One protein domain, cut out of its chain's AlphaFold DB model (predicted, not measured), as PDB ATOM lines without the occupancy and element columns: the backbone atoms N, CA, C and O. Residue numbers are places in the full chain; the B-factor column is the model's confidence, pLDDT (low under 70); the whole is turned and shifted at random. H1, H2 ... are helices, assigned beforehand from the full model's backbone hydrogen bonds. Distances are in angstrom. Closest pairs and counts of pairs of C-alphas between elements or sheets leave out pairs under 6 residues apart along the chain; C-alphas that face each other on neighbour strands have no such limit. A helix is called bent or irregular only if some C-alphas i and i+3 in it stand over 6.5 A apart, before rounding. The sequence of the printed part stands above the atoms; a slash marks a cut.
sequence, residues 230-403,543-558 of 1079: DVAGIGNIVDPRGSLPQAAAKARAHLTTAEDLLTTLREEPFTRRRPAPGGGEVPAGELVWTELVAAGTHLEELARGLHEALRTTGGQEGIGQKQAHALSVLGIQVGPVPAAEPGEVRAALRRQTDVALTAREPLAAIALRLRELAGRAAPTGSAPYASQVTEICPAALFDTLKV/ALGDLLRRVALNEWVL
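What this domain is: This is residues 230 to 403 and 543 to 558 of the 1079 residues of an uncharacterized protein of Frankia canadensis (UniProt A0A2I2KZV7). A long rod: the helical hairpin of H1 and H2 makes one end, H3, H6, H7 and H8 pack along the body beside it, and H4 and H5 run out and back as a thin arm at the other end. H2, H6 and H8 form an up-and-down bundle, each running against the one before. The 190 printed residues hold eight named helices, H1 to H8, and no named strand: all helix. The whole is only just loose, close to extended, with a radius of gyration of the C-alphas of 23.7 A and spans of 83 by 33 by 29 A.

Where its parts are: H1, residues 243 to 267, begins at C-alpha (98.576, 84.676, 74.867) and is 35.9 A long. H2, residues 284 to 312, measures 41.6 A. H3 is 321 to 330, H4 342 to 358 at 23.9 A, H5 363 to 377 at 20.5 A, H6 383 to 392, H7 395 to 402. H8, 543 to 557, ends at (113.842, 91.306, 80.959). H6 is only just irregular: C-alphas 384 and 387 are 6.52 A apart.

How they stand to each other: H2 is the hub. Its closest C-alphas are Ala 295 to Ala 251 of H1, 4.5 A, Arg 311 to Ala 383 of H6, 4.8 A, and Val 293 to Lys 402 of H7, 4.4 A. H6 touches H8. H1 and H3 touch only at their ends. H4 and H5, a hairpin, only just touch, with 3 pairs of C-alphas within 8 A. Every O i to N i+4 pair is within hydrogen-bond range except in H6, 3 of 6, and H8, 9 of 11.

The domain as a whole: The farthest C-alphas, Phe 270 and Arg 360, are 83.1 A apart. Residues 404 to 542 are not printed; the gap is 22.7 A. Links H1 to H2 and H3 to H4 are long. Residues 231 to 232 have pLDDT under 70.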
ATOM      1  N   ASP A 230     113.299 103.098  75.382       74.06
ATOM      2  CA  ASP A 230     114.277 103.870  74.606       74.06
ATOM      3  C   ASP A 230     115.670 103.856  75.254       74.06
ATOM      4  O   ASP A 230     116.669 103.666  74.565       74.06
ATOM      5  N   VAL A 231     115.745 104.012  76.584       68.75
ATOM      6  CA  VAL A 231     117.015 104.007  77.339       68.75
ATOM      7  C   VAL A 231     117.690 102.634  77.292       68.75
ATOM      8  O   VAL A 231     118.915 102.556  77.246       68.75
ATOM      9  N   ALA A 232     116.909 101.552  77.264       65.62
ATOM     10  CA  ALA A 232     117.434 100.194  77.157       65.62
ATOM     11  C   ALA A 232     117.754  99.759  75.709       65.62
ATOM     12  O   ALA A 232     118.370  98.712  75.511       65.62
ATOM     13  N   GLY A 233     117.331 100.527  74.694       75.75
ATOM     14  CA  GLY A 233     117.530 100.194  73.278       75.75
ATOM     15  C   GLY A 233     116.822  98.907  72.827       75.75
ATOM     16  O   GLY A 233     117.207  98.309  71.822       75.75
ATOM     17  N   ILE A 234     115.816  98.447  73.578       78.56
ATOM     18  CA  ILE A 234     115.134  97.173  73.322       78.56
ATOM     19  C   ILE A 234     114.011  97.396  72.308       78.56
ATOM     20  O   ILE A 234     113.257  98.365  72.396       78.56
ATOM     21  N   GLY A 235     113.859  96.459  71.369       80.81
ATOM     22  CA  GLY A 235     112.691  96.395  70.490       80.81
ATOM     23  C   GLY A 235     111.393  96.037  71.232       80.81
ATOM     24  O   GLY A 235     111.240  96.232  72.439       80.81
ATOM     25  N   ASN A 236     110.424  95.467  70.514       88.00
ATOM     26  CA  ASN A 236     109.159  95.048  71.121       88.00
ATOM     27  C   ASN A 236     109.357  93.868  72.091       88.00
ATOM     28  O   ASN A 236     109.306  92.712  71.690       88.00
ATOM     29  N   ILE A 237     109.497  94.182  73.384       92.69
ATOM     30  CA  ILE A 237     109.523  93.227  74.514       92.69
ATOM     31  C   ILE A 237     108.300  92.297  74.504       92.69
ATOM     32  O   ILE A 237     108.364  91.152  74.945       92.69
ATOM     33  N   VAL A 238     107.169  92.820  74.028       95.06
ATOM     34  CA  VAL A 238     105.884  92.129  73.990       95.06
ATOM     35  C   VAL A 238     105.615  91.644  72.567       95.06
ATOM     36  O   VAL A 238     105.363  92.451  71.670       95.06
ATOM     37  N   ASP A 239     105.635  90.328  72.372       95.44
ATOM     38  CA  ASP A 239     105.264  89.681  71.117       95.44
ATOM     39  C   ASP A 239     103.735  89.730  70.940       95.44
ATOM     40  O   ASP A 239     103.007  89.137  71.744       95.44
ATOM     41  N   PRO A 240     103.202  90.377  69.885       94.12
ATOM     42  CA  PRO A 240     101.759  90.461  69.658       94.12
ATOM     43  C   PRO A 240     101.076  89.097  69.432       94.12
ATOM     44  O   PRO A 240      99.847  89.038  69.427       94.12
ATOM     45  N   ARG A 241     101.838  88.013  69.227       95.75
ATOM     46  CA  ARG A 241     101.328  86.644  69.041       95.75
ATOM     47  C   ARG A 241     101.153  85.863  70.345       95.75
ATOM     48  O   ARG A 241     100.493  84.827  70.313       95.75
ATOM     49  N   GLY A 242     101.729  86.322  71.457       96.44
ATOM     50  CA  GLY A 242     101.612  85.638  72.747       96.44
ATOM     51  C   GLY A 242     100.201  85.684  73.333       96.44
ATOM     52  O   GLY A 242      99.364  86.493  72.923       96.44
ATOM     53  N   SER A 243      99.930  84.829  74.322       97.19
ATOM     54  CA  SER A 243      98.576  84.676  74.867       97.19
ATOM     55  C   SER A 243      98.042  85.942  75.550       97.19
ATOM     56  O   SER A 243      96.896  86.315  75.289       97.19
ATOM     57  N   LEU A 244      98.848  86.665  76.345       97.38
ATOM     58  CA  LEU A 244      98.379  87.885  77.023       97.38
ATOM     59  C   LEU A 244      98.090  89.026  76.026       97.38
ATOM     60  O   LEU A 244      96.987  89.584  76.073       97.38
ATOM     61  N   PRO A 245      98.982  89.366  75.069       96.69
ATOM     62  CA  PRO A 245      98.684  90.382  74.056       96.69
ATOM     63  C   PRO A 245      97.509  89.994  73.156       96.69
ATOM     64  O   PRO A 245      96.695  90.855  72.819       96.69
ATOM     65  N   GLN A 246      97.362  88.707  72.821       97.31
ATOM     66  CA  GLN A 246      96.233  88.224  72.033       97.31
ATOM     67  C   GLN A 246      94.905  88.332  72.802       97.31
ATOM     68  O   GLN A 246      93.915  88.789  72.226       97.31
ATOM     69  N   ALA A 247      94.867  87.979  74.093       97.06
ATOM     70  CA  ALA A 247      93.688  88.161  74.944       97.06
ATOM     71  C   ALA A 247      93.315  89.650  75.077       97.06
ATOM     72  O   ALA A 247      92.154  90.017  74.899       97.06
ATOM     73  N   ALA A 248      94.303  90.534  75.270       97.31
ATOM     74  CA  ALA A 248      94.088  91.982  75.294       97.31
ATOM     75  C   ALA A 248      93.555  92.532  73.956       97.31
ATOM     76  O   ALA A 248      92.651  93.371  73.946       97.31
ATOM     77  N   ALA A 249      94.083  92.060  72.822       97.00
ATOM     78  CA  ALA A 249      93.622  92.456  71.493       97.00
ATOM     79  C   ALA A 249      92.182  91.988  71.221       97.00
ATOM     80  O   ALA A 249      91.355  92.793  70.790       97.00
ATOM     81  N   LYS A 250      91.857  90.726  71.542       97.31
ATOM     82  CA  LYS A 250      90.496  90.172  71.447       97.31
ATOM     83  C   LYS A 250      89.519  90.944  72.336       97.31
ATOM     84  O   LYS A 250      88.486  91.395  71.851       97.31
ATOM     85  N   ALA A 251      89.864  91.178  73.605       97.56
ATOM     86  CA  ALA A 251      89.029  91.946  74.530       97.56
ATOM     87  C   ALA A 251      88.740  93.365  74.008       97.56
ATOM     88  O   ALA A 251      87.589  93.795  74.027       97.56
ATOM     89  N   ARG A 252      89.747  94.077  73.474       97.50
ATOM     90  CA  ARG A 252      89.546  95.395  72.840       97.50
ATOM     91  C   ARG A 252      88.634  95.312  71.617       97.50
ATOM     92  O   ARG A 252      87.703  96.104  71.529       97.50
ATOM     93  N   ALA A 253      88.854  94.352  70.718       97.25
ATOM     94  CA  ALA A 253      88.039  94.184  69.514       97.25
ATOM     95  C   ALA A 253      86.556  93.925  69.842       97.25
ATOM     96  O   ALA A 253      85.678  94.571  69.267       97.25
ATOM     97  N   HIS A 254      86.275  93.050  70.812       97.00
ATOM     98  CA  HIS A 254      84.912  92.773  71.272       97.00
ATOM     99  C   HIS A 254      84.278  93.972  72.000       97.00
ATOM    100  O   HIS A 254      83.111  94.277  71.764       97.00
ATOM    101  N   LEU A 255      85.033  94.716  72.824       97.38
ATOM    102  CA  LEU A 255      84.535  95.946  73.462       97.38
ATOM    103  C   LEU A 255      84.177  97.029  72.433       97.38
ATOM    104  O   LEU A 255      83.101  97.618  72.531       97.38
ATOM    105  N   THR A 256      85.031  97.264  71.430       97.00
ATOM    106  CA  THR A 256      84.753  98.213  70.340       97.00
ATOM    107  C   THR A 256      83.537  97.773  69.526       97.00
ATOM    108  O   THR A 256      82.626  98.565  69.305       97.00
ATOM    109  N   THR A 257      83.450  96.486  69.172       95.75
ATOM    110  CA  THR A 257      82.303  95.936  68.429       95.75
ATOM    111  C   THR A 257      81.000  96.059  69.228       95.75
ATOM    112  O   THR A 257      79.967  96.438  68.672       95.75
ATOM    113  N   ALA A 258      81.029  95.815  70.542       95.81
ATOM    114  CA  ALA A 258      79.884  96.027  71.426       95.81
ATOM    115  C   ALA A 258      79.476  97.511  71.511       95.81
ATOM    116  O   ALA A 258      78.283  97.817  71.519       95.81
ATOM    117  N   GLU A 259      80.435  98.441  71.539       96.94
ATOM    118  CA  GLU A 259      80.185  99.888  71.561       96.94
ATOM    119  C   GLU A 259      79.588 100.408  70.238       96.94
ATOM    120  O   GLU A 259      78.616 101.175  70.257       96.94
ATOM    121  N   ASP A 260      80.069  99.914  69.095       95.56
ATOM    122  CA  ASP A 260      79.510 100.190  67.766       95.56
ATOM    123  C   ASP A 260      78.095  99.613  67.614       95.56
ATOM    124  O   ASP A 260      77.184 100.273  67.098       95.56
ATOM    125  N   LEU A 261      77.867  98.387  68.097       94.00
ATOM    126  CA  LEU A 261      76.546  97.758  68.106       94.00
ATOM    127  C   LEU A 261      75.570  98.490  69.037       94.00
ATOM    128  O   LEU A 261      74.408  98.656  68.670       94.00
ATOM    129  N   LEU A 262      76.013  98.980  70.199       95.31
ATOM    130  CA  LEU A 262      75.199  99.812  71.098       95.31
ATOM    131  C   LEU A 262      74.863 101.173  70.487       95.31
ATOM    132  O   LEU A 262      73.740 101.655  70.647       95.31
ATOM    133  N   THR A 263      75.806 101.783  69.770       95.56
ATOM    134  CA  THR A 263      75.583 103.044  69.049       95.56
ATOM    135  C   THR A 263      74.587 102.831  67.904       95.56
ATOM    136  O   THR A 263      73.585 103.542  67.827       95.56
ATOM    137  N   THR A 264      74.742 101.748  67.134       94.19
ATOM    138  CA  THR A 264      73.755 101.302  66.130       94.19
ATOM    139  C   THR A 264      72.372 101.082  66.765       94.19
ATOM    140  O   THR A 264      71.363 101.566  66.260       94.19
ATOM    141  N   LEU A 265      72.309 100.389  67.909       93.56
ATOM    142  CA  LEU A 265      71.068 100.085  68.631       93.56
ATOM    143  C   LEU A 265      70.359 101.357  69.132       93.56
ATOM    144  O   LEU A 265      69.129 101.408  69.157       93.56
ATOM    145  N   ARG A 266      71.123 102.382  69.526       95.00
ATOM    146  CA  ARG A 266      70.644 103.696  69.986       95.00
ATOM    147  C   ARG A 266      70.105 104.554  68.839       95.00
ATOM    148  O   ARG A 266      69.056 105.191  68.973       95.00
ATOM    149  N   GLU A 267      70.846 104.623  67.742       94.62
ATOM    150  CA  GLU A 267      70.583 105.558  66.649       94.62
ATOM    151  C   GLU A 267      69.559 105.003  65.665       94.62
ATOM    152  O   GLU A 267      68.600 105.708  65.335       94.62
ATOM    153  N   GLU A 268      69.699 103.724  65.316       93.94
ATOM    154  CA  GLU A 268      68.924 103.017  64.300       93.94
ATOM    155  C   GLU A 268      68.181 101.800  64.894       93.94
ATOM    156  O   GLU A 268      68.427 100.656  64.495       93.94
ATOM    157  N   PRO A 269      67.217 101.996  65.820       88.69
ATOM    158  CA  PRO A 269      66.523 100.896  66.498       88.69
ATOM    159  C   PRO A 269      65.843  99.905  65.546       88.69
ATOM    160  O   PRO A 269      65.587  98.769  65.935       88.69
ATOM    161  N   PHE A 270      65.551 100.304  64.304       87.94
ATOM    162  CA  PHE A 270      64.874  99.482  63.296       87.94
ATOM    163  C   PHE A 270      65.794  98.870  62.230       87.94
ATOM    164  O   PHE A 270      65.275  98.243  61.305       87.94
ATOM    165  N   THR A 271      67.122  98.963  62.377       83.50
ATOM    166  CA  THR A 271      68.105  98.291  61.496       83.50
ATOM    167  C   THR A 271      67.713  96.850  61.179       83.50
ATOM    168  O   THR A 271      67.156  96.136  62.024       83.50
ATOM    169  N   ARG A 272      67.987  96.394  59.952       73.62
ATOM    170  CA  ARG A 272      67.871  94.962  59.642       73.62
ATOM    171  C   ARG A 272      68.850  94.169  60.510       73.62
ATOM    172  O   ARG A 272      69.837  94.707  61.008       73.62
ATOM    173  N   ARG A 273      68.533  92.891  60.718       79.56
ATOM    174  CA  ARG A 273      69.419  91.952  61.409       79.56
ATOM    175  C   ARG A 273      70.782  91.965  60.711       79.56
ATOM    176  O   ARG A 273      70.831  92.035  59.484       79.56
ATOM    177  N   ARG A 274      71.876  91.934  61.473       82.06
ATOM    178  CA  ARG A 274      73.217  91.861  60.876       82.06
ATOM    179  C   ARG A 274      73.551  90.395  60.573       82.06
ATOM    180  O   ARG A 274      73.110  89.518  61.323       82.06
ATOM    181  N   PRO A 275      74.307  90.112  59.498       81.56
ATOM    182  CA  PRO A 275      74.853  88.781  59.278       81.56
ATOM    183  C   PRO A 275      75.830  88.453  60.413       81.56
ATOM    184  O   PRO A 275      76.793  89.183  60.643       81.56
ATOM    185  N   ALA A 276      75.561  87.372  61.137       81.56
ATOM    186  CA  ALA A 276      76.469  86.825  62.133       81.56
ATOM    187  C   ALA A 276      77.547  85.945  61.464       81.56
ATOM    188  O   ALA A 276      77.301  85.417  60.373       81.56
ATOM    189  N   PRO A 277      78.697  85.695  62.124       75.25
ATOM    190  CA  PRO A 277      79.814  84.916  61.563       75.25
ATOM    191  C   PRO A 277      79.510  83.461  61.141       75.25
ATOM    192  O   PRO A 277      80.383  82.804  60.586       75.25
ATOM    193  N   GLY A 278      78.296  82.954  61.390       81.56
ATOM    194  CA  GLY A 278      77.823  81.620  60.994       81.56
ATOM    195  C   GLY A 278      76.760  81.600  59.884       81.56
ATOM    196  O   GLY A 278      76.064  80.601  59.743       81.56
ATOM    197  N   GLY A 279      76.569  82.691  59.131       81.00
ATOM    198  CA  GLY A 279      75.643  82.723  57.982       81.00
ATOM    199  C   GLY A 279      74.159  82.935  58.322       81.00
ATOM    200  O   GLY A 279      73.300  82.727  57.469       81.00
ATOM    201  N   GLY A 280      73.846  83.363  59.549       83.69
ATOM    202  CA  GLY A 280      72.488  83.701  59.989       83.69
ATOM    203  C   GLY A 280      72.290  85.201  60.218       83.69
ATOM    204  O   GLY A 280      73.200  85.896  60.662       83.69
ATOM    205  N   GLU A 281      71.084  85.707  59.964       87.25
ATOM    206  CA  GLU A 281      70.679  87.064  60.350       87.25
ATOM    207  C   GLU A 281      70.289  87.106  61.842       87.25
ATOM    208  O   GLU A 281      69.243  86.567  62.225       87.25
ATOM    209  N   VAL A 282      71.086  87.788  62.675       86.38
ATOM    210  CA  VAL A 282      70.897  87.874  64.139       86.38
ATOM    211  C   VAL A 282      70.492  89.302  64.568       86.38
ATOM    212  O   VAL A 282      70.976  90.286  63.993       86.38
ATOM    213  N   PRO A 283      69.577  89.476  65.547       84.81
ATOM    214  CA  PRO A 283      69.235  90.792  66.092       84.81
ATOM    215  C   PRO A 283      70.437  91.487  66.747       84.81
ATOM    216  O   PRO A 283      71.175  90.876  67.514       84.81
ATOM    217  N   ALA A 284      70.586  92.800  66.534       86.50
ATOM    218  CA  ALA A 284      71.707  93.567  67.089       86.50
ATOM    219  C   ALA A 284      71.829  93.455  68.623       86.50
ATOM    220  O   ALA A 284      72.937  93.361  69.134       86.50
ATOM    221  N   GLY A 285      70.711  93.400  69.360       85.56
ATOM    222  CA  GLY A 285      70.727  93.237  70.819       85.56
ATOM    223  C   GLY A 285      71.245  91.877  71.311       85.56
ATOM    224  O   GLY A 285      71.753  91.800  72.424       85.56
ATOM    225  N   GLU A 286      71.149  90.827  70.492       87.12
ATOM    226  CA  GLU A 286      71.732  89.512  70.784       87.12
ATOM    227  C   GLU A 286      73.234  89.504  70.471       87.12
ATOM    228  O   GLU A 286      74.019  89.020  71.283       87.12
ATOM    229  N   LEU A 287      73.645  90.149  69.370       90.31
ATOM    230  CA  LEU A 287      75.061  90.363  69.053       90.31
ATOM    231  C   LEU A 287      75.773  91.195  70.134       90.31
ATOM    232  O   LEU A 287      76.858  90.823  70.559       90.31
ATOM    233  N   VAL A 288      75.154  92.266  70.652       93.00
ATOM    234  CA  VAL A 288      75.715  93.011  71.800       93.00
ATOM    235  C   VAL A 288      75.980  92.065  72.972       93.00
ATOM    236  O   VAL A 288      77.039  92.140  73.582       93.00
ATOM    237  N   TRP A 289      75.056  91.150  73.284       91.19
ATOM    238  CA  TRP A 289      75.247  90.204  74.384       91.19
ATOM    239  C   TRP A 289      76.426  89.253  74.133       91.19
ATOM    240  O   TRP A 289      77.250  89.070  75.027       91.19
ATOM    241  N   THR A 290      76.549  88.675  72.933       91.62
ATOM    242  CA  THR A 290      77.664  87.767  72.614       91.62
ATOM    243  C   THR A 290      79.016  88.477  72.642       91.62
ATOM    244  O   THR A 290      79.967  87.933  73.202       91.62
ATOM    245  N   GLU A 291      79.096  89.706  72.124       95.00
ATOM    246  CA  GLU A 291      80.321  90.517  72.156       95.00
ATOM    247  C   GLU A 291      80.719  90.907  73.591       95.00
ATOM    248  O   GLU A 291      81.891  90.811  73.950       95.00
ATOM    249  N   LEU A 292      79.762  91.269  74.456       95.62
ATOM    250  CA  LEU A 292      80.038  91.572  75.869       95.62
ATOM    251  C   LEU A 292      80.564  90.349  76.635       95.62
ATOM    252  O   LEU A 292      81.546  90.462  77.369       95.62
ATOM    253  N   VAL A 293      79.963  89.173  76.430       94.75
ATOM    254  CA  VAL A 293      80.407  87.928  77.080       94.75
ATOM    255  C   VAL A 293      81.799  87.514  76.588       94.75
ATOM    256  O   VAL A 293      82.636  87.108  77.400       94.75
ATOM    257  N   ALA A 294      82.086  87.660  75.291       95.69
ATOM    258  CA  ALA A 294      83.414  87.414  74.728       95.69
ATOM    259  C   ALA A 294      84.463  88.398  75.285       95.69
ATOM    260  O   ALA A 294      85.525  87.974  75.743       95.69
ATOM    261  N   ALA A 295      84.135  89.694  75.348       97.31
ATOM    262  CA  ALA A 295      84.974  90.718  75.970       97.31
ATOM    263  C   ALA A 295      85.275  90.410  77.446       97.31
ATOM    264  O   ALA A 295      86.435  90.449  77.853       97.31
ATOM    265  N   GLY A 296      84.256  90.065  78.240       97.31
ATOM    266  CA  GLY A 296      84.413  89.706  79.652       97.31
ATOM    267  C   GLY A 296      85.244  88.438  79.859       97.31
ATOM    268  O   GLY A 296      86.036  88.365  80.796       97.31
ATOM    269  N   THR A 297      85.120  87.460  78.962       97.19
ATOM    270  CA  THR A 297      85.906  86.217  79.004       97.19
ATOM    271  C   THR A 297      87.382  86.475  78.701       97.19
ATOM    272  O   THR A 297      88.236  86.061  79.480       97.19
ATOM    273  N   HIS A 298      87.701  87.223  77.639       97.69
ATOM    274  CA  HIS A 298      89.092  87.551  77.299       97.69
ATOM    275  C   HIS A 298      89.735  88.572  78.255       97.69
ATOM    276  O   HIS A 298      90.945  88.524  78.476       97.69
ATOM    277  N   LEU A 299      88.954  89.468  78.872       97.81
ATOM    278  CA  LEU A 299      89.441  90.343  79.945       97.81
ATOM    279  C   LEU A 299      89.812  89.542  81.203       97.81
ATOM    280  O   LEU A 299      90.845  89.808  81.814       97.81
ATOM    281  N   GLU A 300      89.004  88.550  81.581       97.94
ATOM    282  CA  GLU A 300      89.325  87.653  82.695       97.94
ATOM    283  C   GLU A 300      90.519  86.738  82.368       97.94
ATOM    284  O   GLU A 300      91.380  86.532  83.218       97.94
ATOM    285  N   GLU A 301      90.610  86.213  81.141       97.56
ATOM    286  CA  GLU A 301      91.766  85.448  80.652       97.56
ATOM    287  C   GLU A 301      93.065  86.260  80.773       97.56
ATOM    288  O   GLU A 301      94.028  85.784  81.375       97.56
ATOM    289  N   LEU A 302      93.057  87.514  80.305       97.75
ATOM    290  CA  LEU A 302      94.167  88.458  80.453       97.75
ATOM    291  C   LEU A 302      94.512  88.723  81.925       97.75
ATOM    292  O   LEU A 302      95.679  88.642  82.303       97.75
ATOM    293  N   ALA A 303      93.517  89.056  82.755       98.00
ATOM    294  CA  ALA A 303      93.739  89.400  84.157       98.00
ATOM    295  C   ALA A 303      94.272  88.201  84.959       98.00
ATOM    296  O   ALA A 303      95.251  88.338  85.689       98.00
ATOM    297  N   ARG A 304      93.686  87.010  84.778       97.88
ATOM    298  CA  ARG A 304      94.133  85.769  85.423       97.88
ATOM    299  C   ARG A 304      95.529  85.368  84.953       97.88
ATOM    300  O   ARG A 304      96.378  85.083  85.787       97.88
ATOM    301  N   GLY A 305      95.770  85.368  83.640       97.44
ATOM    302  CA  GLY A 305      97.063  84.995  83.067       97.44
ATOM    303  C   GLY A 305      98.188  85.930  83.514       97.44
ATOM    304  O   GLY A 305      99.263  85.461  83.877       97.44
ATOM    305  N   LEU A 306      97.925  87.241  83.576       97.81
ATOM    306  CA  LEU A 306      98.879  88.205  84.123       97.81
ATOM    307  C   LEU A 306      99.082  88.001  85.632       97.81
ATOM    308  O   LEU A 306     100.223  87.948  86.074       97.81
ATOM    309  N   HIS A 307      98.017  87.845  86.424       97.75
ATOM    310  CA  HIS A 307      98.133  87.617  87.870       97.75
ATOM    311  C   HIS A 307      98.956  86.358  88.195       97.75
ATOM    312  O   HIS A 307      99.830  86.403  89.060       97.75
ATOM    313  N   GLU A 308      98.732  85.262  87.466       97.38
ATOM    314  CA  GLU A 308      99.479  84.015  87.643       97.38
ATOM    315  C   GLU A 308     100.947  84.159  87.221       97.38
ATOM    316  O   GLU A 308     101.842  83.744  87.956       97.38
ATOM    317  N   ALA A 309     101.224  84.826  86.094       96.81
ATOM    318  CA  ALA A 309     102.590  85.128  85.664       96.81
ATOM    319  C   ALA A 309     103.353  85.963  86.708       96.81
ATOM    320  O   ALA A 309     104.495  85.650  87.047       96.81
ATOM    321  N   LEU A 310     102.701  86.989  87.271       97.12
ATOM    322  CA  LEU A 310     103.273  87.851  88.308       97.12
ATOM    323  C   LEU A 310     103.585  87.087  89.605       97.12
ATOM    324  O   LEU A 310     104.568  87.421  90.267       97.12
ATOM    325  N   ARG A 311     102.781  86.075  89.963       96.38
ATOM    326  CA  ARG A 311     102.990  85.230  91.153       96.38
ATOM    327  C   ARG A 311     104.049  84.146  90.959       96.38
ATOM    328  O   ARG A 311     104.822  83.898  91.876       96.38
ATOM    329  N   THR A 312     104.062  83.489  89.801       95.00
ATOM    330  CA  THR A 312     104.928  82.326  89.524       95.00
ATOM    331  C   THR A 312     106.336  82.710  89.079       95.00
ATOM    332  O   THR A 312     107.292  81.993  89.363       95.00
ATOM    333  N   THR A 313     106.492  83.845  88.390       94.81
ATOM    334  CA  THR A 313     107.764  84.237  87.767       94.81
ATOM    335  C   THR A 313     108.509  85.273  88.607       94.81
ATOM    336  O   THR A 313     108.638  86.439  88.235       94.81
ATOM    337  N   GLY A 314     108.993  84.849  89.776       86.69
ATOM    338  CA  GLY A 314     109.766  85.700  90.681       86.69
ATOM    339  C   GLY A 314     111.123  86.110  90.099       86.69
ATOM    340  O   GLY A 314     112.049  85.310  90.087       86.69
ATOM    341  N   GLY A 315     111.260  87.372  89.681       85.75
ATOM    342  CA  GLY A 315     112.520  87.928  89.157       85.75
ATOM    343  C   GLY A 315     113.622  88.202  90.195       85.75
ATOM    344  O   GLY A 315     114.717  88.591  89.803       85.75
ATOM    345  N   GLN A 316     113.355  88.002  91.493       91.38
ATOM    346  CA  GLN A 316     114.293  88.230  92.612       91.38
ATOM    347  C   GLN A 316     115.620  87.464  92.452       91.38
ATOM    348  O   GLN A 316     116.698  88.020  92.644       91.38
ATOM    349  N   GLU A 317     115.548  86.198  92.034       92.06
ATOM    350  CA  GLU A 317     116.716  85.327  91.819       92.06
ATOM    351  C   GLU A 317     117.254  85.390  90.377       92.06
ATOM    352  O   GLU A 317     118.185  84.667  90.016       92.06
ATOM    353  N   GLY A 318     116.694  86.285  89.557       92.50
ATOM    354  CA  GLY A 318     116.863  86.303  88.109       92.50
ATOM    355  C   GLY A 318     115.807  85.456  87.393       92.50
ATOM    356  O   GLY A 318     114.944  84.835  88.007       92.50
ATOM    357  N   ILE A 319     115.867  85.456  86.062       95.75
ATOM    358  CA  ILE A 319     114.992  84.676  85.185       95.75
ATOM    359  C   ILE A 319     115.804  83.541  84.565       95.75
ATOM    360  O   ILE A 319     116.628  83.757  83.672       95.75
ATOM    361  N   GLY A 320     115.555  82.320  85.039       94.81
ATOM    362  CA  GLY A 320     116.136  81.095  84.493       94.81
ATOM    363  C   GLY A 320     115.470  80.657  83.182       94.81
ATOM    364  O   GLY A 320     114.375  81.096  82.835       94.81
ATOM    365  N   GLN A 321     116.094  79.721  82.459       95.06
ATOM    366  CA  GLN A 321     115.633  79.281  81.131       95.06
ATOM    367  C   GLN A 321     114.181  78.758  81.116       95.06
ATOM    368  O   GLN A 321     113.433  79.049  80.183       95.06
ATOM    369  N   LYS A 322     113.747  78.040  82.166       95.19
ATOM    370  CA  LYS A 322     112.355  77.565  82.310       95.19
ATOM    371  C   LYS A 322     111.356  78.728  82.413       95.19
ATOM    372  O   LYS A 322     110.321  78.707  81.753       95.19
ATOM    373  N   GLN A 323     111.687  79.754  83.200       95.69
ATOM    374  CA  GLN A 323     110.870  80.960  83.356       95.69
ATOM    375  C   GLN A 323     110.878  81.803  82.076       95.69
ATOM    376  O   GLN A 323     109.819  82.224  81.631       95.69
ATOM    377  N   ALA A 324     112.036  81.981  81.428       95.88
ATOM    378  CA  ALA A 324     112.133  82.658  80.132       95.88
ATOM    379  C   ALA A 324     111.261  81.975  79.061       95.88
ATOM    380  O   ALA A 324     110.580  82.654  78.294       95.88
ATOM    381  N   HIS A 325     111.212  80.638  79.045       95.94
ATOM    382  CA  HIS A 325     110.312  79.902  78.161       95.94
ATOM    383  C   HIS A 325     108.831  80.134  78.507       95.94
ATOM    384  O   HIS A 325     108.054  80.468  77.612       95.94
ATOM    385  N   ALA A 326     108.438  80.051  79.783       95.88
ATOM    386  CA  ALA A 326     107.066  80.344  80.213       95.88
ATOM    387  C   ALA A 326     106.636  81.784  79.856       95.88
ATOM    388  O   ALA A 326     105.558  81.995  79.301       95.88
ATOM    389  N   LEU A 327     107.517  82.764  80.078       96.75
ATOM    390  CA  LEU A 327     107.337  84.154  79.658       96.75
ATOM    391  C   LEU A 327     107.178  84.278  78.134       96.75
ATOM    392  O   LEU A 327     106.284  84.991  77.677       96.75
ATOM    393  N   SER A 328     107.956  83.534  77.339       96.75
ATOM    394  CA  SER A 328     107.833  83.543  75.873       96.75
ATOM    395  C   SER A 328     106.470  83.032  75.382       96.75
ATOM    396  O   SER A 328     105.883  83.639  74.487       96.75
ATOM    397  N   VAL A 329     105.897  82.006  76.028       96.44
ATOM    398  CA  VAL A 329     104.539  81.495  75.737       96.44
ATOM    399  C   VAL A 329     103.463  82.545  76.053       96.44
ATOM    400  O   VAL A 329     102.482  82.689  75.318       96.44
ATOM    401  N   LEU A 330     103.668  83.338  77.109       97.25
ATOM    402  CA  LEU A 330     102.802  84.466  77.468       97.25
ATOM    403  C   LEU A 330     102.950  85.681  76.531       97.25
ATOM    404  O   LEU A 330     102.088  86.563  76.538       97.25
ATOM    405  N   GLY A 331     103.998  85.717  75.701       97.00
ATOM    406  CA  GLY A 331     104.307  86.814  74.781       97.00
ATOM    407  C   GLY A 331     105.353  87.805  75.276       97.00
ATOM    408  O   GLY A 331     105.382  88.925  74.779       97.00
ATOM    409  N   ILE A 332     106.186  87.446  76.254       96.75
ATOM    410  CA  ILE A 332     107.285  88.283  76.745       96.75
ATOM    411  C   ILE A 332     108.616  87.714  76.249       96.75
ATOM    412  O   ILE A 332     109.009  86.605  76.609       96.75
ATOM    413  N   GLN A 333     109.328  88.485  75.430       94.62
ATOM    414  CA  GLN A 333     110.628  88.099  74.891       94.62
ATOM    415  C   GLN A 333     111.748  88.534  75.846       94.62
ATOM    416  O   GLN A 333     112.117  89.705  75.907       94.62
ATOM    417  N   VAL A 334     112.311  87.574  76.587       93.50
ATOM    418  CA  VAL A 334     113.517  87.770  77.411       93.50
ATOM    419  C   VAL A 334     114.752  87.661  76.511       93.50
ATOM    420  O   VAL A 334     115.405  86.623  76.442       93.50
ATOM    421  N   GLY A 335     115.004  88.723  75.745       89.00
ATOM    422  CA  GLY A 335     116.168  88.857  74.865       89.00
ATOM    423  C   GLY A 335     117.352  89.564  75.541       89.00
ATOM    424  O   GLY A 335     117.179  90.179  76.596       89.00
ATOM    425  N   PRO A 336     118.555  89.508  74.940       88.25
ATOM    426  CA  PRO A 336     119.697  90.265  75.427       88.25
ATOM    427  C   PRO A 336     119.469  91.776  75.274       88.25
ATOM    428  O   PRO A 336     118.929  92.232  74.266       88.25
ATOM    429  N   VAL A 337     119.913  92.549  76.264       89.50
ATOM    430  CA  VAL A 337     119.810  94.016  76.299       89.50
ATOM    431  C   VAL A 337     121.211  94.608  76.114       89.50
ATOM    432  O   VAL A 337     122.003  94.522  77.053       89.50
ATOM    433  N   PRO A 338     121.547  95.195  74.944       84.62
ATOM    434  CA  PRO A 338     122.908  95.662  74.660       84.62
ATOM    435  C   PRO A 338     123.418  96.688  75.677       84.62
ATOM    436  O   PRO A 338     124.466  96.480  76.270       84.62
ATOM    437  N   ALA A 339     122.611  97.712  75.980       79.19
ATOM    438  CA  ALA A 339     122.951  98.782  76.927       79.19
ATOM    439  C   ALA A 339     123.095  98.326  78.398       79.19
ATOM    440  O   ALA A 339     123.403  99.129  79.276       79.19
ATOM    441  N   ALA A 340     122.805  97.054  78.688       85.25
ATOM    442  CA  ALA A 340     122.961  96.449  80.006       85.25
ATOM    443  C   ALA A 340     123.975  95.292  79.990       85.25
ATOM    444  O   ALA A 340     124.019  94.515  80.945       85.25
ATOM    445  N   GLU A 341     124.785  95.146  78.931       91.19
ATOM    446  CA  GLU A 341     125.779  94.077  78.847       91.19
ATOM    447  C   GLU A 341     126.683  94.076  80.101       91.19
ATOM    448  O   GLU A 341     127.144  95.141  80.529       91.19
ATOM    449  N   PRO A 342     126.989  92.909  80.710       89.75
ATOM    450  CA  PRO A 342     127.777  92.857  81.942       89.75
ATOM    451  C   PRO A 342     129.141  93.551  81.844       89.75
ATOM    452  O   PRO A 342     129.642  94.037  82.855       89.75
ATOM    453  N   GLY A 343     129.733  93.621  80.644       90.69
ATOM    454  CA  GLY A 343     130.955  94.382  80.380       90.69
ATOM    455  C   GLY A 343     130.767  95.899  80.499       90.69
ATOM    456  O   GLY A 343     131.585  96.558  81.140       90.69
ATOM    457  N   GLU A 344     129.678  96.455  79.961       91.12
ATOM    458  CA  GLU A 344     129.370  97.891  80.044       91.12
ATOM    459  C   GLU A 344     129.042  98.313  81.479       91.12
ATOM    460  O   GLU A 344     129.628  99.268  81.996       91.12
ATOM    461  N   VAL A 345     128.186  97.543  82.164       91.50
ATOM    462  CA  VAL A 345     127.836  97.766  83.578       91.50
ATOM    463  C   VAL A 345     129.093  97.726  84.456       91.50
ATOM    464  O   VAL A 345     129.307  98.616  85.281       91.50
ATOM    465  N   ARG A 346     129.979  96.744  84.237       92.19
ATOM    466  CA  ARG A 346     131.270  96.640  84.935       92.19
ATOM    467  C   ARG A 346     132.175  97.829  84.654       92.19
ATOM    468  O   ARG A 346     132.753  98.383  85.588       92.19
ATOM    469  N   ALA A 347     132.297  98.237  83.394       91.56
ATOM    470  CA  ALA A 347     133.136  99.364  83.012       91.56
ATOM    471  C   ALA A 347     132.634 100.684  83.623       91.56
ATOM    472  O   ALA A 347     133.450 101.507  84.034       91.56
ATOM    473  N   ALA A 348     131.318 100.877  83.743       91.06
ATOM    474  CA  ALA A 348     130.730 102.063  84.361       91.06
ATOM    475  C   ALA A 348     130.863 102.085  85.891       91.06
ATOM    476  O   ALA A 348     131.257 103.113  86.440       91.06
ATOM    477  N   LEU A 349     130.620 100.963  86.581       93.06
ATOM    478  CA  LEU A 349     130.843 100.857  88.032       93.06
ATOM    479  C   LEU A 349     132.319 101.085  88.397       93.06
ATOM    480  O   LEU A 349     132.620 101.778  89.371       93.06
ATOM    481  N   ARG A 350     133.250 100.574  87.575       93.00
ATOM    482  CA  ARG A 350     134.683 100.892  87.681       93.00
ATOM    483  C   ARG A 350     134.943 102.383  87.456       93.00
ATOM    484  O   ARG A 350     135.521 103.005  88.335       93.00
ATOM    485  N   ARG A 351     134.442 102.995  86.370       92.56
ATOM    486  CA  ARG A 351     134.581 104.450  86.128       92.56
ATOM    487  C   ARG A 351     134.046 105.294  87.291       92.56
ATOM    488  O   ARG A 351     134.697 106.256  87.684       92.56
ATOM    489  N   GLN A 352     132.903 104.932  87.874       92.62
ATOM    490  CA  GLN A 352     132.338 105.623  89.038       92.62
ATOM    491  C   GLN A 352     133.236 105.491  90.281       92.62
ATOM    492  O   GLN A 352     133.439 106.470  90.998       92.62
ATOM    493  N   THR A 353     133.798 104.303  90.514       94.38
ATOM    494  CA  THR A 353     134.742 104.042  91.615       94.38
ATOM    495  C   THR A 353     136.057 104.802  91.407       94.38
ATOM    496  O   THR A 353     136.543 105.449  92.330       94.38
ATOM    497  N   ASP A 354     136.587 104.822  90.184       93.88
ATOM    498  CA  ASP A 354     137.819 105.529  89.820       93.88
ATOM    499  C   ASP A 354     137.673 107.052  89.953       93.88
ATOM    500  O   ASP A 354     138.581 107.713  90.464       93.88
ATOM    501  N   VAL A 355     136.529 107.621  89.552       92.69
ATOM    502  CA  VAL A 355     136.209 109.046  89.763       92.69
ATOM    503  C   VAL A 355     136.158 109.375  91.256       92.69
ATOM    504  O   VAL A 355     136.725 110.383  91.673       92.69
ATOM    505  N   ALA A 356     135.550 108.512  92.072       93.44
ATOM    506  CA  ALA A 356     135.457 108.696  93.518       93.44
ATOM    507  C   ALA A 356     136.818 108.606  94.232       93.44
ATOM    508  O   ALA A 356     137.138 109.454  95.067       93.44
ATOM    509  N   LEU A 357     137.653 107.630  93.859       94.94
ATOM    510  CA  LEU A 357     139.032 107.506  94.345       94.94
ATOM    511  C   LEU A 357     139.881 108.720  93.932       94.94
ATOM    512  O   LEU A 357     140.628 109.254  94.749       94.94
ATOM    513  N   THR A 358     139.715 109.212  92.699       92.19
ATOM    514  CA  THR A 358     140.410 110.414  92.192       92.19
ATOM    515  C   THR A 358     139.941 111.693  92.898       92.19
ATOM    516  O   THR A 358     140.741 112.588  93.161       92.19
ATOM    517  N   ALA A 359     138.661 111.770  93.274       92.56
ATOM    518  CA  ALA A 359     138.113 112.823  94.131       92.56
ATOM    519  C   ALA A 359     138.527 112.685  95.613       92.56
ATOM    520  O   ALA A 359     138.155 113.526  96.431       92.56
ATOM    521  N   ARG A 360     139.305 111.645  95.957       93.69
ATOM    522  CA  ARG A 360     139.733 111.290  97.316       93.69
ATOM    523  C   ARG A 360     138.547 111.119  98.278       93.69
ATOM    524  O   ARG A 360     138.615 111.543  99.431       93.69
ATOM    525  N   GLU A 361     137.446 110.520  97.823       94.62
ATOM    526  CA  GLU A 361     136.331 110.169  98.712       94.62
ATOM    527  C   GLU A 361     136.764 109.073  99.717       94.62
ATOM    528  O   GLU A 361     137.502 108.159  99.337       94.62
ATOM    529  N   PRO A 362     136.322 109.115 100.993       95.50
ATOM    530  CA  PRO A 362     136.625 108.056 101.956       95.50
ATOM    531  C   PRO A 362     136.065 106.704 101.500       95.50
ATOM    532  O   PRO A 362     134.925 106.623 101.035       95.50
ATOM    533  N   LEU A 363     136.825 105.621 101.682       96.25
ATOM    534  CA  LEU A 363     136.470 104.305 101.133       96.25
ATOM    535  C   LEU A 363     135.137 103.785 101.697       96.25
ATOM    536  O   LEU A 363     134.330 103.231 100.955       96.25
ATOM    537  N   ALA A 364     134.848 104.060 102.972       95.12
ATOM    538  CA  ALA A 364     133.563 103.733 103.594       95.12
ATOM    539  C   ALA A 364     132.364 104.420 102.903       95.12
ATOM    540  O   ALA A 364     131.301 103.816 102.770       95.12
ATOM    541  N   ALA A 365     132.527 105.657 102.415       93.81
ATOM    542  CA  ALA A 365     131.484 106.372 101.678       93.81
ATOM    543  C   ALA A 365     131.289 105.797 100.263       93.81
ATOM    544  O   ALA A 365     130.154 105.650  99.805       93.81
ATOM    545  N   ILE A 366     132.383 105.410  99.593       95.12
ATOM    546  CA  ILE A 366     132.338 104.730  98.290       95.12
ATOM    547  C   ILE A 366     131.614 103.380  98.424       95.12
ATOM    548  O   ILE A 366     130.688 103.108  97.659       95.12
ATOM    549  N   ALA A 367     131.982 102.567  99.420       95.75
ATOM    550  CA  ALA A 367     131.357 101.273  99.692       95.75
ATOM    551  C   ALA A 367     129.868 101.402 100.058       95.75
ATOM    552  O   ALA A 367     129.044 100.648  99.536       95.75
ATOM    553  N   LEU A 368     129.494 102.389 100.884       94.69
ATOM    554  CA  LEU A 368     128.091 102.666 101.209       94.69
ATOM    555  C   LEU A 368     127.277 103.000  99.950       94.69
ATOM    556  O   LEU A 368     126.255 102.363  99.707       94.69
ATOM    557  N   ARG A 369     127.761 103.920  99.102       93.69
ATOM    558  CA  ARG A 369     127.090 104.286  97.841       93.69
ATOM    559  C   ARG A 369     126.954 103.092  96.890       93.69
ATOM    560  O   ARG A 369     125.924 102.946  96.234       93.69
ATOM    561  N   LEU A 370     127.963 102.222  96.821       95.12
ATOM    562  CA  LEU A 370     127.910 100.986  96.033       95.12
ATOM    563  C   LEU A 370     126.895  99.974  96.599       95.12
ATOM    564  O   LEU A 370     126.205  99.317  95.822       95.12
ATOM    565  N   ARG A 371     126.718  99.889  97.925       95.94
ATOM    566  CA  ARG A 371     125.661  99.072  98.554       95.94
ATOM    567  C   ARG A 371     124.260  99.646  98.371       95.94
ATOM    568  O   ARG A 371     123.334  98.888  98.101       95.94
ATOM    569  N   GLU A 372     124.091 100.961  98.463       94.38
ATOM    570  CA  GLU A 372     122.822 101.631  98.142       94.38
ATOM    571  C   GLU A 372     122.447 101.435  96.668       94.38
ATOM    572  O   GLU A 372     121.284 101.191  96.339       94.38
ATOM    573  N   LEU A 373     123.435 101.490  95.769       93.88
ATOM    574  CA  LEU A 373     123.261 101.126  94.369       93.88
ATOM    575  C   LEU A 373     122.883  99.649  94.219       93.88
ATOM    576  O   LEU A 373     121.911  99.368  93.532       93.88
ATOM    577  N   ALA A 374     123.564  98.722  94.899       95.06
ATOM    578  CA  ALA A 374     123.222  97.300  94.869       95.06
ATOM    579  C   ALA A 374     121.787  97.028  95.361       95.06
ATOM    580  O   ALA A 374     121.049  96.280  94.720       95.06
ATOM    581  N   GLY A 375     121.366  97.680  96.448       94.75
ATOM    582  CA  GLY A 375     120.022  97.555  97.014       94.75
ATOM    583  C   GLY A 375     118.918  98.104  96.107       94.75
ATOM    584  O   GLY A 375     117.868  97.479  95.989       94.75
ATOM    585  N   ARG A 376     119.149  99.232  95.417       93.94
ATOM    586  CA  ARG A 376     118.211  99.755  94.399       93.94
ATOM    587  C   ARG A 376     118.263  98.957  93.089       93.94
ATOM    588  O   ARG A 376     117.255  98.856  92.387       93.94
ATOM    589  N   ALA A 377     119.428  98.410  92.749       94.19
ATOM    590  CA  ALA A 377     119.627  97.606  91.553       94.19
ATOM    591  C   ALA A 377     118.919  96.253  91.655       94.19
ATOM    592  O   ALA A 377     118.366  95.801  90.659       94.19
ATOM    593  N   ALA A 378     118.892  95.634  92.839       93.88
ATOM    594  CA  ALA A 378     118.260  94.338  93.060       93.88
ATOM    595  C   ALA A 378     116.799  94.308  92.542       93.88
ATOM    596  O   ALA A 378     116.011  95.209  92.854       93.88
ATOM    597  N   PRO A 379     116.413  93.298  91.736       93.25
ATOM    598  CA  PRO A 379     115.042  93.170  91.248       93.25
ATOM    599  C   PRO A 379     114.079  92.959  92.421       93.25
ATOM    600  O   PRO A 379     114.329  92.146  93.306       93.25
ATOM    601  N   THR A 380     112.955  93.678  92.434       92.94
ATOM    602  CA  THR A 380     111.948  93.565  93.508       92.94
ATOM    603  C   THR A 380     111.041  92.343  93.301       92.94
ATOM    604  O   THR A 380     110.401  91.859  94.238       92.94
ATOM    605  N   GLY A 381     111.028  91.795  92.086       94.06
ATOM    606  CA  GLY A 381     110.170  90.697  91.678       94.06
ATOM    607  C   GLY A 381     108.766  91.174  91.307       94.06
ATOM    608  O   GLY A 381     108.317  92.264  91.660       94.06
ATOM    609  N   SER A 382     108.043  90.331  90.577       95.94
ATOM    610  CA  SER A 382     106.724  90.661  90.034       95.94
ATOM    611  C   SER A 382     105.562  90.475  91.019       95.94
ATOM    612  O   SER A 382     104.492  91.047  90.810       95.94
ATOM    613  N   ALA A 383     105.750  89.714  92.102       95.69
ATOM    614  CA  ALA A 383     104.678  89.363  93.036       95.69
ATOM    615  C   ALA A 383     103.947  90.572  93.674       95.69
ATOM    616  O   ALA A 383     102.716  90.525  93.745       95.69
ATOM    617  N   PRO A 384     104.615  91.686  94.060       95.75
ATOM    618  CA  PRO A 384     103.934  92.875  94.589       95.75
ATOM    619  C   PRO A 384     102.958  93.537  93.604       95.75
ATOM    620  O   PRO A 384     102.028  94.218  94.025       95.75
ATOM    621  N   TYR A 385     103.131  93.324  92.296       96.75
ATOM    622  CA  TYR A 385     102.250  93.870  91.260       96.75
ATOM    623  C   TYR A 385     100.984  93.021  91.044       96.75
ATOM    624  O   TYR A 385     100.044  93.469  90.387       96.75
ATOM    625  N   ALA A 386     100.910  91.808  91.608       96.88
ATOM    626  CA  ALA A 386      99.756  90.923  91.447       96.88
ATOM    627  C   ALA A 386      98.468  91.507  92.069       96.88
ATOM    628  O   ALA A 386      97.373  91.262  91.557       96.88
ATOM    629  N   SER A 387      98.587  92.325  93.122       96.62
ATOM    630  CA  SER A 387      97.473  93.084  93.713       96.62
ATOM    631  C   SER A 387      96.975  94.205  92.792       96.62
ATOM    632  O   SER A 387      95.764  94.379  92.646       96.62
ATOM    633  N   GLN A 388      97.878  94.897  92.086       97.44
ATOM    634  CA  GLN A 388      97.519  95.948  91.123       97.44
ATOM    635  C   GLN A 388      96.657  95.394  89.980       97.44
ATOM    636  O   GLN A 388      95.752  96.076  89.514       97.44
ATOM    637  N   VAL A 389      96.852  94.132  89.568       97.88
ATOM    638  CA  VAL A 389      95.955  93.474  88.597       97.88
ATOM    639  C   VAL A 389      94.516  93.405  89.115       97.88
ATOM    640  O   VAL A 389      93.588  93.705  88.366       97.88
ATOM    641  N   THR A 390      94.322  93.055  90.392       97.00
ATOM    642  CA  THR A 390      92.983  92.984  91.006       97.00
ATOM    643  C   THR A 390      92.361  94.355  91.281       97.00
ATOM    644  O   THR A 390      91.138  94.471  91.298       97.00
ATOM    645  N   GLU A 391      93.179  95.398  91.445       97.56
ATOM    646  CA  GLU A 391      92.727  96.788  91.570       97.56
ATOM    647  C   GLU A 391      92.313  97.378  90.209       97.56
ATOM    648  O   GLU A 391      91.234  97.957  90.083       97.56
ATOM    649  N   ILE A 392      93.133  97.175  89.171       98.12
ATOM    650  CA  ILE A 392      92.875  97.630  87.795       98.12
ATOM    651  C   ILE A 392      91.682  96.891  87.175       98.12
ATOM    652  O   ILE A 392      90.894  97.487  86.439       98.12
ATOM    653  N   CYS A 393      91.546  95.592  87.450       98.00
ATOM    654  CA  CYS A 393      90.463  94.753  86.945       98.00
ATOM    655  C   CYS A 393      89.783  93.978  88.091       98.00
ATOM    656  O   CYS A 393      90.036  92.782  88.272       98.00
ATOM    657  N   PRO A 394      88.902  94.634  88.871       97.50
ATOM    658  CA  PRO A 394      88.120  93.961  89.902       97.50
ATOM    659  C   PRO A 394      87.215  92.893  89.282       97.50
ATOM    660  O   PRO A 394      86.648  93.124  88.214       97.50
ATOM    661  N   ALA A 395      86.993  91.769  89.974       96.94
ATOM    662  CA  ALA A 395      86.180  90.660  89.449       96.94
ATOM    663  C   ALA A 395      84.786  91.102  88.963       96.94
ATOM    664  O   ALA A 395      84.358  90.769  87.858       96.94
ATOM    665  N   ALA A 396      84.157  92.009  89.718       96.69
ATOM    666  CA  ALA A 396      82.884  92.632  89.369       96.69
ATOM    667  C   ALA A 396      82.851  93.277  87.966       96.69
ATOM    668  O   ALA A 396      81.770  93.405  87.393       96.69
ATOM    669  N   LEU A 397      83.989  93.695  87.397       96.88
ATOM    670  CA  LEU A 397      84.063  94.301  86.067       96.88
ATOM    671  C   LEU A 397      83.842  93.261  84.961       96.88
ATOM    672  O   LEU A 397      82.954  93.449  84.129       96.88
ATOM    673  N   PHE A 398      84.581  92.146  84.967       95.25
ATOM    674  CA  PHE A 398      84.353  91.079  83.988       95.25
ATOM    675  C   PHE A 398      83.080  90.279  84.284       95.25
ATOM    676  O   PHE A 398      82.415  89.861  83.339       95.25
ATOM    677  N   ASP A 399      82.663  90.151  85.547       95.81
ATOM    678  CA  ASP A 399      81.369  89.555  85.898       95.81
ATOM    679  C   ASP A 399      80.200  90.388  85.350       95.81
ATOM    680  O   ASP A 399      79.245  89.829  84.812       95.81
ATOM    681  N   THR A 400      80.304  91.725  85.374       95.50
ATOM    682  CA  THR A 400      79.332  92.629  84.726       95.50
ATOM    683  C   THR A 400      79.320  92.461  83.201       95.50
ATOM    684  O   THR A 400      78.272  92.619  82.586       95.50
ATOM    685  N   LEU A 401      80.439  92.106  82.562       96.00
ATOM    686  CA  LEU A 401      80.478  91.845  81.114       96.00
ATOM    687  C   LEU A 401      79.980  90.439  80.736       96.00
ATOM    688  O   LEU A 401      79.347  90.273  79.696       96.00
ATOM    689  N   LYS A 402      80.229  89.433  81.584       95.06
ATOM    690  CA  LYS A 402      79.755  88.045  81.424       95.06
ATOM    691  C   LYS A 402      78.272  87.877  81.754       95.06
ATOM    692  O   LYS A 402      77.584  87.074  81.128       95.06
ATOM    693  N   VAL A 403      77.773  88.638  82.727       93.75
ATOM    694  CA  VAL A 403      76.360  88.691  83.116       93.75
ATOM    695  C   VAL A 403      75.867  90.146  83.063       93.75
ATOM    696  O   VAL A 403      75.622  90.755  84.108       93.75
ATOM    697  N   ALA A 543      95.355  99.689  80.968       97.50
ATOM    698  CA  ALA A 543      96.151  99.701  82.192       97.50
ATOM    699  C   ALA A 543      96.829  98.350  82.504       97.50
ATOM    700  O   ALA A 543      97.993  98.340  82.887       97.50
ATOM    701  N   LEU A 544      96.170  97.208  82.260       97.94
ATOM    702  CA  LEU A 544      96.797  95.879  82.365       97.94
ATOM    703  C   LEU A 544      97.908  95.675  81.323       97.94
ATOM    704  O   LEU A 544      98.923  95.056  81.624       97.94
ATOM    705  N   GLY A 545      97.748  96.213  80.109       96.62
ATOM    706  CA  GLY A 545      98.789  96.187  79.077       96.62
ATOM    707  C   GLY A 545      99.978  97.103  79.396       96.62
ATOM    708  O   GLY A 545     101.115  96.780  79.057       96.62
ATOM    709  N   ASP A 546      99.732  98.222  80.074       95.94
ATOM    710  CA  ASP A 546     100.774  99.142  80.541       95.94
ATOM    711  C   ASP A 546     101.526  98.568  81.750       95.94
ATOM    712  O   ASP A 546     102.756  98.631  81.795       95.94
ATOM    713  N   LEU A 547     100.808  97.924  82.677       96.62
ATOM    714  CA  LEU A 547     101.385  97.160  83.784       96.62
ATOM    715  C   LEU A 547     102.246  96.003  83.262       96.62
ATOM    716  O   LEU A 547     103.400  95.885  83.667       96.62
ATOM    717  N   LEU A 548     101.729  95.206  82.318       96.69
ATOM    718  CA  LEU A 548     102.479  94.132  81.660       96.69
ATOM    719  C   LEU A 548     103.780  94.661  81.041       96.69
ATOM    720  O   LEU A 548     104.835  94.096  81.300       96.69
ATOM    721  N   ARG A 549     103.738  95.761  80.274       95.50
ATOM    722  CA  ARG A 549     104.951  96.354  79.678       95.50
ATOM    723  C   ARG A 549     105.961  96.818  80.729       95.50
ATOM    724  O   ARG A 549     107.151  96.555  80.570       95.50
ATOM    725  N   ARG A 550     105.500  97.471  81.802       94.94
ATOM    726  CA  ARG A 550     106.359  97.965  82.891       94.94
ATOM    727  C   ARG A 550     107.043  96.823  83.643       94.94
ATOM    728  O   ARG A 550     108.257  96.863  83.820       94.94
ATOM    729  N   VAL A 551     106.283  95.810  84.064       95.69
ATOM    730  CA  VAL A 551     106.833  94.664  84.805       95.69
ATOM    731  C   VAL A 551     107.720  93.811  83.899       95.69
ATOM    732  O   VAL A 551     108.807  93.421  84.317       95.69
ATOM    733  N   ALA A 552     107.326  93.593  82.639       95.44
ATOM    734  CA  ALA A 552     108.137  92.840  81.690       95.44
ATOM    735  C   ALA A 552     109.506  93.480  81.445       95.44
ATOM    736  O   ALA A 552     110.499  92.761  81.446       95.44
ATOM    737  N   LEU A 553     109.584  94.808  81.303       94.19
ATOM    738  CA  LEU A 553     110.870  95.502  81.220       94.19
ATOM    739  C   LEU A 553     111.663  95.369  82.532       94.19
ATOM    740  O   LEU A 553     112.762  94.816  82.529       94.19
ATOM    741  N   ASN A 554     111.105  95.844  83.647       92.69
ATOM    742  CA  ASN A 554     111.881  96.115  84.864       92.69
ATOM    743  C   ASN A 554     112.145  94.894  85.756       92.69
ATOM    744  O   ASN A 554     113.175  94.857  86.431       92.69
ATOM    745  N   GLU A 555     111.236  93.917  85.783       95.00
ATOM    746  CA  GLU A 555     111.271  92.782  86.722       95.00
ATOM    747  C   GLU A 555     111.451  91.420  86.039       95.00
ATOM    748  O   GLU A 555     111.637  90.424  86.737       95.00
ATOM    749  N   TRP A 556     111.419  91.355  84.699       95.62
ATOM    750  CA  TRP A 556     111.662  90.120  83.939       95.62
ATOM    751  C   TRP A 556     112.841  90.251  82.963       95.62
ATOM    752  O   TRP A 556     113.848  89.574  83.143       95.62
ATOM    753  N   VAL A 557     112.771  91.140  81.964       95.00
ATOM    754  CA  VAL A 557     113.842  91.306  80.959       95.00
ATOM    755  C   VAL A 557     115.122  91.847  81.591       95.00
ATOM    756  O   VAL A 557     116.194  91.277  81.405       95.00
ATOM    757  N   LEU A 558     115.020  92.911  82.393       94.31
ATOM    758  CA  LEU A 558     116.176  93.483  83.082       94.31
ATOM    759  C   LEU A 558     116.590  92.700  84.338       94.31
ATOM    760  O   LEU A 558     117.656  92.982  84.868       94.31
TER     761      LEU A 558